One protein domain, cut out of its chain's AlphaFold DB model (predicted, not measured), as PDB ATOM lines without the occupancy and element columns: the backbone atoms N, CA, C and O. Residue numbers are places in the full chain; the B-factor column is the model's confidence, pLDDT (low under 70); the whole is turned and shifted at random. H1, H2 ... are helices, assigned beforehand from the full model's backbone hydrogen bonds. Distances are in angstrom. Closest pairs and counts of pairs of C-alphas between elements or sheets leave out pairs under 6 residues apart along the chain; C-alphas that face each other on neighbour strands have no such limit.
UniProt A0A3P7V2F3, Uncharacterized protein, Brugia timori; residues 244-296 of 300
ATOM      1  N   THR A 244     -55.831  13.261 -31.133       90.44
ATOM      2  CA  THR A 244     -56.440  12.369 -32.138       90.44
ATOM      3  C   THR A 244     -56.819  13.095 -33.431       90.44
ATOM      4  O   THR A 244     -56.844  12.493 -34.497       90.44
ATOM      5  N   GLN A 245     -57.089  14.402 -33.360       90.75
ATOM      6  CA  GLN A 245     -57.455  15.238 -34.510       90.75
ATOM      7  C   GLN A 245     -56.253  15.990 -35.105       90.75
ATOM      8  O   GLN A 245     -56.421  16.813 -36.011       90.75
ATOM      9  N   LYS A 246     -55.049  15.778 -34.563       91.81
ATOM     10  CA  LYS A 246     -53.817  16.457 -34.975       91.81
ATOM     11  C   LYS A 246     -52.939  15.514 -35.793       91.81
ATOM     12  O   LYS A 246     -52.812  14.331 -35.476       91.81
ATOM     13  N   SER A 247     -52.278  16.045 -36.819       90.88
ATOM     14  CA  SER A 247     -51.212  15.314 -37.512       90.88
ATOM     15  C   SER A 247     -49.948  15.239 -36.649       90.88
ATOM     16  O   SER A 247     -49.787  16.024 -35.710       90.88
ATOM     17  N   LEU A 248     -49.045  14.309 -36.974       89.75
ATOM     18  CA  LEU A 248     -47.810  14.089 -36.217       89.75
ATOM     19  C   LEU A 248     -46.942  15.357 -36.160       89.75
ATOM     20  O   LEU A 248     -46.431  15.711 -35.099       89.75
ATOM     21  N   ASP A 249     -46.866  16.100 -37.265       90.50
ATOM     22  CA  ASP A 249     -46.098  17.349 -37.361       90.50
ATOM     23  C   ASP A 249     -46.669  18.479 -36.491       90.50
ATOM     24  O   ASP A 249     -45.946  19.379 -36.067       90.50
ATOM     25  N   GLN A 250     -47.975  18.439 -36.211       90.88
ATOM     26  CA  GLN A 250     -48.669  19.435 -35.390       90.88
ATOM     27  C   GLN A 250     -48.637  19.101 -33.891       90.88
ATOM     28  O   GLN A 250     -49.153  19.874 -33.082       90.88
ATOM     29  N   MET A 251     -48.055  17.961 -33.500       92.06
ATOM     30  CA  MET A 251     -48.016  17.519 -32.107       92.06
ATOM     31  C   MET A 251     -47.020  18.326 -31.275       92.06
ATOM     32  O   MET A 251     -45.800  18.238 -31.449       92.06
ATOM     33  N   THR A 252     -47.542  19.053 -30.288       93.06
ATOM     34  CA  THR A 252     -46.732  19.791 -29.312       93.06
ATOM     35  C   THR A 252     -46.334  18.914 -28.122       93.06
ATOM     36  O   THR A 252     -46.903  17.851 -27.886       93.06
ATOM     37  N   GLU A 253     -45.371  19.357 -27.309       91.00
ATOM     38  CA  GLU A 253     -44.978  18.645 -26.079       91.00
ATOM     39  C   GLU A 253     -46.141  18.489 -25.081       91.00
ATOM     40  O   GLU A 253     -46.249  17.466 -24.400       91.00
ATOM     41  N   ARG A 254     -47.064  19.460 -25.049       92.56
ATOM     42  CA  ARG A 254     -48.312  19.361 -24.284       92.56
ATOM     43  C   ARG A 254     -49.174  18.207 -24.780       92.56
ATOM     44  O   ARG A 254     -49.670  17.448 -23.956       92.56
ATOM     45  N   ASP A 255     -49.341  18.078 -26.092       94.06
ATOM     46  CA  ASP A 255     -50.153  17.011 -26.677       94.06
ATOM     47  C   ASP A 255     -49.540  15.636 -26.382       94.06
ATOM     48  O   ASP A 255     -50.259  14.710 -26.028       94.06
ATOM     49  N   TRP A 256     -48.207  15.518 -26.414       92.19
ATOM     50  CA  TRP A 256     -47.506  14.296 -26.001       92.19
ATOM     51  C   TRP A 256     -47.673  13.966 -24.520       92.19
ATOM     52  O   TRP A 256     -47.666  12.794 -24.146       92.19
ATOM     53  N   ARG A 257     -47.795  14.981 -23.661       91.88
ATOM     54  CA  ARG A 257     -48.118  14.771 -22.250       91.88
ATOM     55  C   ARG A 257     -49.549  14.270 -22.080       91.88
ATOM     56  O   ARG A 257     -49.722  13.286 -21.380       91.88
ATOM     57  N   ILE A 258     -50.520  14.890 -22.753       94.50
ATOM     58  CA  ILE A 258     -51.927  14.454 -22.727       94.50
ATOM     59  C   ILE A 258     -52.040  13.017 -23.241       94.50
ATOM     60  O   ILE A 258     -52.636  12.186 -22.579       94.50
ATOM     61  N   PHE A 259     -51.366  12.690 -24.345       93.81
ATOM     62  CA  PHE A 259     -51.309  11.324 -24.865       93.81
ATOM     63  C   PHE A 259     -50.820  10.323 -23.805       93.81
ATOM     64  O   PHE A 259     -51.412   9.268 -23.611       93.81
ATOM     65  N   ARG A 260     -49.744  10.649 -23.078       92.88
ATOM     66  CA  ARG A 260     -49.254   9.789 -21.991       92.88
ATOM     67  C   ARG A 260     -50.235   9.695 -20.823       92.88
ATOM     68  O   ARG A 260     -50.328   8.629 -20.228       92.88
ATOM     69  N   GLU A 261     -50.930  10.782 -20.494       94.00
ATOM     70  CA  GLU A 261     -51.975  10.798 -19.465       94.00
ATOM     71  C   GLU A 261     -53.156   9.893 -19.861       94.00
ATOM     72  O   GLU A 261     -53.569   9.079 -19.041       94.00
ATOM     73  N   ASP A 262     -53.617   9.952 -21.115       93.94
ATOM     74  CA  ASP A 262     -54.752   9.165 -21.622       93.94
ATOM     75  C   ASP A 262     -54.474   7.651 -21.646       93.94
ATOM     76  O   ASP A 262     -55.366   6.851 -21.373       93.94
ATOM     77  N   PHE A 263     -53.235   7.247 -21.950       92.12
ATOM     78  CA  PHE A 263     -52.805   5.840 -21.935       92.12
ATOM     79  C   PHE A 263     -52.155   5.411 -20.607       92.12
ATOM     80  O   PHE A 263     -51.581   4.325 -20.522       92.12
ATOM     81  N   ASN A 264     -52.208   6.256 -19.572       94.19
ATOM     82  CA  ASN A 264     -51.616   6.010 -18.252       94.19
ATOM     83  C   ASN A 264     -50.110   5.644 -18.288       94.19
ATOM     84  O   ASN A 264     -49.605   4.913 -17.432       94.19
ATOM     85  N   ILE A 265     -49.357   6.171 -19.256       91.81
ATOM     86  CA  ILE A 265     -47.929   5.892 -19.443       91.81
ATOM     87  C   ILE A 265     -47.099   6.849 -18.580       91.81
ATOM     88  O   ILE A 265     -47.045   8.055 -18.826       91.81
ATOM     89  N   SER A 266     -46.373   6.309 -17.602       90.25
ATOM     90  CA  SER A 266     -45.425   7.067 -16.774       90.25
ATOM     91  C   SER A 266     -43.995   6.633 -17.058       90.25
ATOM     92  O   SER A 266     -43.676   5.451 -16.968       90.25
ATOM     93  N   ILE A 267     -43.116   7.587 -17.370       87.75
ATOM     94  CA  ILE A 267     -41.712   7.299 -17.676       87.75
ATOM     95  C   ILE A 267     -40.810   7.991 -16.657       87.75
ATOM     96  O   ILE A 267     -41.014   9.157 -16.320       87.75
ATOM     97  N   LYS A 268     -39.796   7.268 -16.180       89.50
ATOM     98  CA  LYS A 268     -38.713   7.797 -15.345       89.50
ATOM     99  C   LYS A 268     -37.423   7.784 -16.166       89.50
ATOM    100  O   LYS A 268     -37.097   6.761 -16.758       89.50
ATOM    101  N   GLY A 269     -36.701   8.902 -16.199       88.00
ATOM    102  CA  GLY A 269     -35.463   9.061 -16.974       88.00
ATOM    103  C   GLY A 269     -35.481  10.302 -17.873       88.00
ATOM    104  O   GLY A 269     -36.534  10.880 -18.132       88.00
ATOM    105  N   GLY A 270     -34.300  10.738 -18.319       81.94
ATOM    106  CA  GLY A 270     -34.143  11.854 -19.261       81.94
ATOM    107  C   GLY A 270     -34.011  11.372 -20.709       81.94
ATOM    108  O   GLY A 270     -33.500  10.281 -20.940       81.94
ATOM    109  N   ARG A 271     -34.436  12.199 -21.681       81.69
ATOM    110  CA  ARG A 271     -34.391  11.921 -23.140       81.69
ATOM    111  C   ARG A 271     -35.126  10.639 -23.566       81.69
ATOM    112  O   ARG A 271     -34.551   9.737 -24.165       81.69
ATOM    113  N   VAL A 272     -36.428  10.590 -23.314       86.69
ATOM    114  CA  VAL A 272     -37.282   9.500 -23.804       86.69
ATOM    115  C   VAL A 272     -37.792   9.840 -25.210       86.69
ATOM    116  O   VAL A 272     -38.260  10.968 -25.409       86.69
ATOM    117  N   PRO A 273     -37.724   8.915 -26.188       89.19
ATOM    118  CA  PRO A 273     -38.363   9.116 -27.484       89.19
ATOM    119  C   PRO A 273     -39.884   9.270 -27.338       89.19
ATOM    120  O   PRO A 273     -40.498   8.798 -26.379       89.19
ATOM    121  N   LYS A 274     -40.501   9.961 -28.299       90.56
ATOM    122  CA  LYS A 274     -41.955  10.147 -28.324       90.56
ATOM    123  C   LYS A 274     -42.640   8.795 -28.588       90.56
ATOM    124  O   LYS A 274     -42.132   8.035 -29.411       90.56
ATOM    125  N   PRO A 275     -43.757   8.488 -27.906       90.88
ATOM    126  CA  PRO A 275     -44.493   7.251 -28.144       90.88
ATOM    127  C   PRO A 275     -45.131   7.243 -29.539       90.88
ATOM    128  O   PRO A 275     -45.395   8.295 -30.119       90.88
ATOM    129  N   LEU A 276     -45.400   6.045 -30.056       90.31
ATOM    130  CA  LEU A 276     -46.124   5.855 -31.311       90.31
ATOM    131  C   LEU A 276     -47.629   5.977 -31.074       90.31
ATOM    132  O   LEU A 276     -48.142   5.461 -30.082       90.31
ATOM    133  N   ARG A 277     -48.329   6.650 -31.991       89.06
ATOM    134  CA  ARG A 277     -49.794   6.798 -31.944       89.06
ATOM    135  C   ARG A 277     -50.490   5.663 -32.693       89.06
ATOM    136  O   ARG A 277     -51.492   5.132 -32.240       89.06
ATOM    137  N   ASN A 278     -49.933   5.294 -33.837       88.25
ATOM    138  CA  ASN A 278     -50.444   4.342 -34.812       88.25
ATOM    139  C   ASN A 278     -49.256   3.678 -35.530       88.25
ATOM    140  O   ASN A 278     -48.146   4.212 -35.570       88.25
ATOM    141  N   TRP A 279     -49.486   2.488 -36.085       87.94
ATOM    142  CA  TRP A 279     -48.429   1.681 -36.709       87.94
ATOM    143  C   TRP A 279     -47.842   2.308 -37.979       87.94
ATOM    144  O   TRP A 279     -46.687   2.050 -38.302       87.94
ATOM    145  N   GLU A 280     -48.602   3.157 -38.670       84.56
ATOM    146  CA  GLU A 280     -48.154   3.858 -39.883       84.56
ATOM    147  C   GLU A 280     -47.042   4.880 -39.590       84.56
ATOM    148  O   GLU A 280     -46.147   5.086 -40.405       84.56
ATOM    149  N   GLU A 281     -47.047   5.479 -38.397       84.69
ATOM    150  CA  GLU A 281     -46.052   6.476 -37.972       84.69
ATOM    151  C   GLU A 281     -44.752   5.841 -37.459       84.69
ATOM    152  O   GLU A 281     -43.779   6.544 -37.189       84.69
ATOM    153  N   ALA A 282     -44.715   4.513 -37.327       83.25
ATOM    154  CA  ALA A 282     -43.587   3.791 -36.755       83.25
ATOM    155  C   ALA A 282     -42.372   3.694 -37.694       83.25
ATOM    156  O   ALA A 282     -41.286   3.339 -37.238       83.25
ATOM    157  N   GLY A 283     -42.538   3.996 -38.989       86.31
ATOM    158  CA  GLY A 283     -41.463   3.878 -39.980       86.31
ATOM    159  C   GLY A 283     -40.941   2.444 -40.132       86.31
ATOM    160  O   GLY A 283     -39.754   2.240 -40.377       86.31
ATOM    161  N   LEU A 284     -41.811   1.450 -39.925       87.19
ATOM    162  CA  LEU A 284     -41.462   0.031 -40.002       87.19
ATOM    163  C   LEU A 284     -41.305  -0.420 -41.466       87.19
ATOM    164  O   LEU A 284     -42.005   0.096 -42.341       87.19
ATOM    165  N   PRO A 285     -40.444  -1.417 -41.750       92.94
ATOM    166  CA  PRO A 285     -40.418  -2.077 -43.052       92.94
ATOM    167  C   PRO A 285     -41.799  -2.637 -43.419       92.94
ATOM    168  O   PRO A 285     -42.491  -3.190 -42.559       92.94
ATOM    169  N   ALA A 286     -42.175  -2.535 -44.697       88.31
ATOM    170  CA  ALA A 286     -43.500  -2.935 -45.183       88.31
ATOM    171  C   ALA A 286     -43.850  -4.393 -44.834       88.31
ATOM    172  O   ALA A 286     -44.965  -4.675 -44.408       88.31
ATOM    173  N   GLU A 287     -42.872  -5.301 -44.904       92.06
ATOM    174  CA  GLU A 287     -43.051  -6.714 -44.546       92.06
ATOM    175  C   GLU A 287     -43.513  -6.902 -43.092       92.06
ATOM    176  O   GLU A 287     -44.396  -7.711 -42.808       92.06
ATOM    177  N   VAL A 288     -42.947  -6.127 -42.163       89.81
ATOM    178  CA  VAL A 288     -43.279  -6.197 -40.731       89.81
ATOM    179  C   VAL A 288     -44.657  -5.591 -40.477       89.81
ATOM    180  O   VAL A 288     -45.454  -6.158 -39.728       89.81
ATOM    181  N   PHE A 289     -44.958  -4.469 -41.130       89.56
ATOM    182  CA  PHE A 289     -46.265  -3.820 -41.048       89.56
ATOM    183  C   PHE A 289     -47.394  -4.744 -41.535       89.56
ATOM    184  O   PHE A 289     -48.401  -4.909 -40.841       89.56
ATOM    185  N   ASP A 290     -47.196  -5.427 -42.664       89.56
ATOM    186  CA  ASP A 290     -48.174  -6.361 -43.231       89.56
ATOM    187  C   ASP A 290     -48.445  -7.550 -42.307       89.56
ATOM    188  O   ASP A 290     -49.589  -7.986 -42.159       89.56
ATOM    189  N   VAL A 291     -47.407  -8.078 -41.655       92.44
ATOM    190  CA  VAL A 291     -47.556  -9.166 -40.682       92.44
ATOM    191  C   VAL A 291     -48.353  -8.701 -39.459       92.44
ATOM    192  O   VAL A 291     -49.284  -9.398 -39.053       92.44
ATOM    193  N   ILE A 292     -48.070  -7.513 -38.909       89.56
ATOM    194  CA  ILE A 292     -48.823  -6.938 -37.776       89.56
ATOM    195  C   ILE A 292     -50.313  -6.802 -38.129       89.56
ATOM    196  O   ILE A 292     -51.184  -7.177 -37.335       89.56
ATOM    197  N   MET A 293     -50.612  -6.319 -39.337       88.31
ATOM    198  CA  MET A 293     -51.987  -6.151 -39.810       88.31
ATOM    199  C   MET A 293     -52.693  -7.487 -40.057       88.31
ATOM    200  O   MET A 293     -53.874  -7.608 -39.730       88.31
ATOM    201  N   LYS A 294     -51.979  -8.506 -40.560       91.50
ATOM    202  CA  LYS A 294     -52.506  -9.874 -40.730       91.50
ATOM    203  C   LYS A 294     -52.845 -10.543 -39.401       91.50
ATOM    204  O   LYS A 294     -53.854 -11.235 -39.320       91.50
ATOM    205  N   ILE A 295     -52.028 -10.331 -38.371       91.81
ATOM    206  CA  ILE A 295     -52.281 -10.875 -37.028       91.81
ATOM    207  C   ILE A 295     -53.443 -10.133 -36.342       91.81
ATOM    208  O   ILE A 295     -54.099 -10.680 -35.459       91.81
ATOM    209  N   GLY A 296     -53.750  -8.910 -36.783       89.31
ATOM    210  CA  GLY A 296     -54.904  -8.148 -36.311       89.31
ATOM    211  C   GLY A 296     -54.612  -7.247 -35.112       89.31
ATOM    212  O   GLY A 296     -55.549  -6.819 -34.442       89.31
TER     213      GLY A 296
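AT A GLANCE: This is residues 244 to 296 of the 300 residues of an uncharacterized protein of Brugia timori (UniProt A0A3P7V2F3). Two helices of ten residues, H1 and H3, lie at opposite ends of a loose, drawn-out arrangement; a long link joins H1 to the short helix H2, which sits near H3. This link loops outward after H1, where residues 267 to 273 stick out, and then runs back through the middle toward H2. The printed part has 53 residues with three named helices, in the order H1, H2, H3, and no named strand. The class is all helix, though under half of the residues, 24 of 53, are in named elements. The whole is loose, with a radius of gyration of the C-alphas of 13.3 A and spans of 33 by 26 by 19 A.

IN THESE COORDINATES: The printed part begins at Thr 244, with its C-alpha at (-56.440, 12.369, -32.138). H1 holds residues 253 to 262, 14.3 A from first to last C-alpha, and begins at C-alpha 253 at (-44.978, 18.645, -26.079). H2 holds residues 279 to 282 and measures 5.3 A. H3 holds residues 286 to 295, measures 14.4 A and ends at C-alpha 295 at (-52.281, -10.875, -37.028).

HOW THE PARTS SIT: H1 is apart from H2 and from H3. H2 and H3 are close but not clearly touching: their closest C-alphas, those of Trp 279 and Phe 289, are 7.3 A apart. In H1 and H3 every O i to N i+4 pair is within hydrogen-bond range; H2, with four residues, is too short for such a pair, and its one O i to N i+3 pair is within range.

THE WHOLE: The two C-alphas farthest apart, those of Gly 270 and Lys 294, are 35.6 A apart. The link from H1 to H2, 16 residues, is long; that from H2 to H3, 3 residues, is tight. Residues 267 to 273 stand free, as do residues 282 to 288, of which 286 to 288 belong to H3. The printed part has no cut. The mean pLDDT of the printed part is 90.0, and no printed residue is under 70.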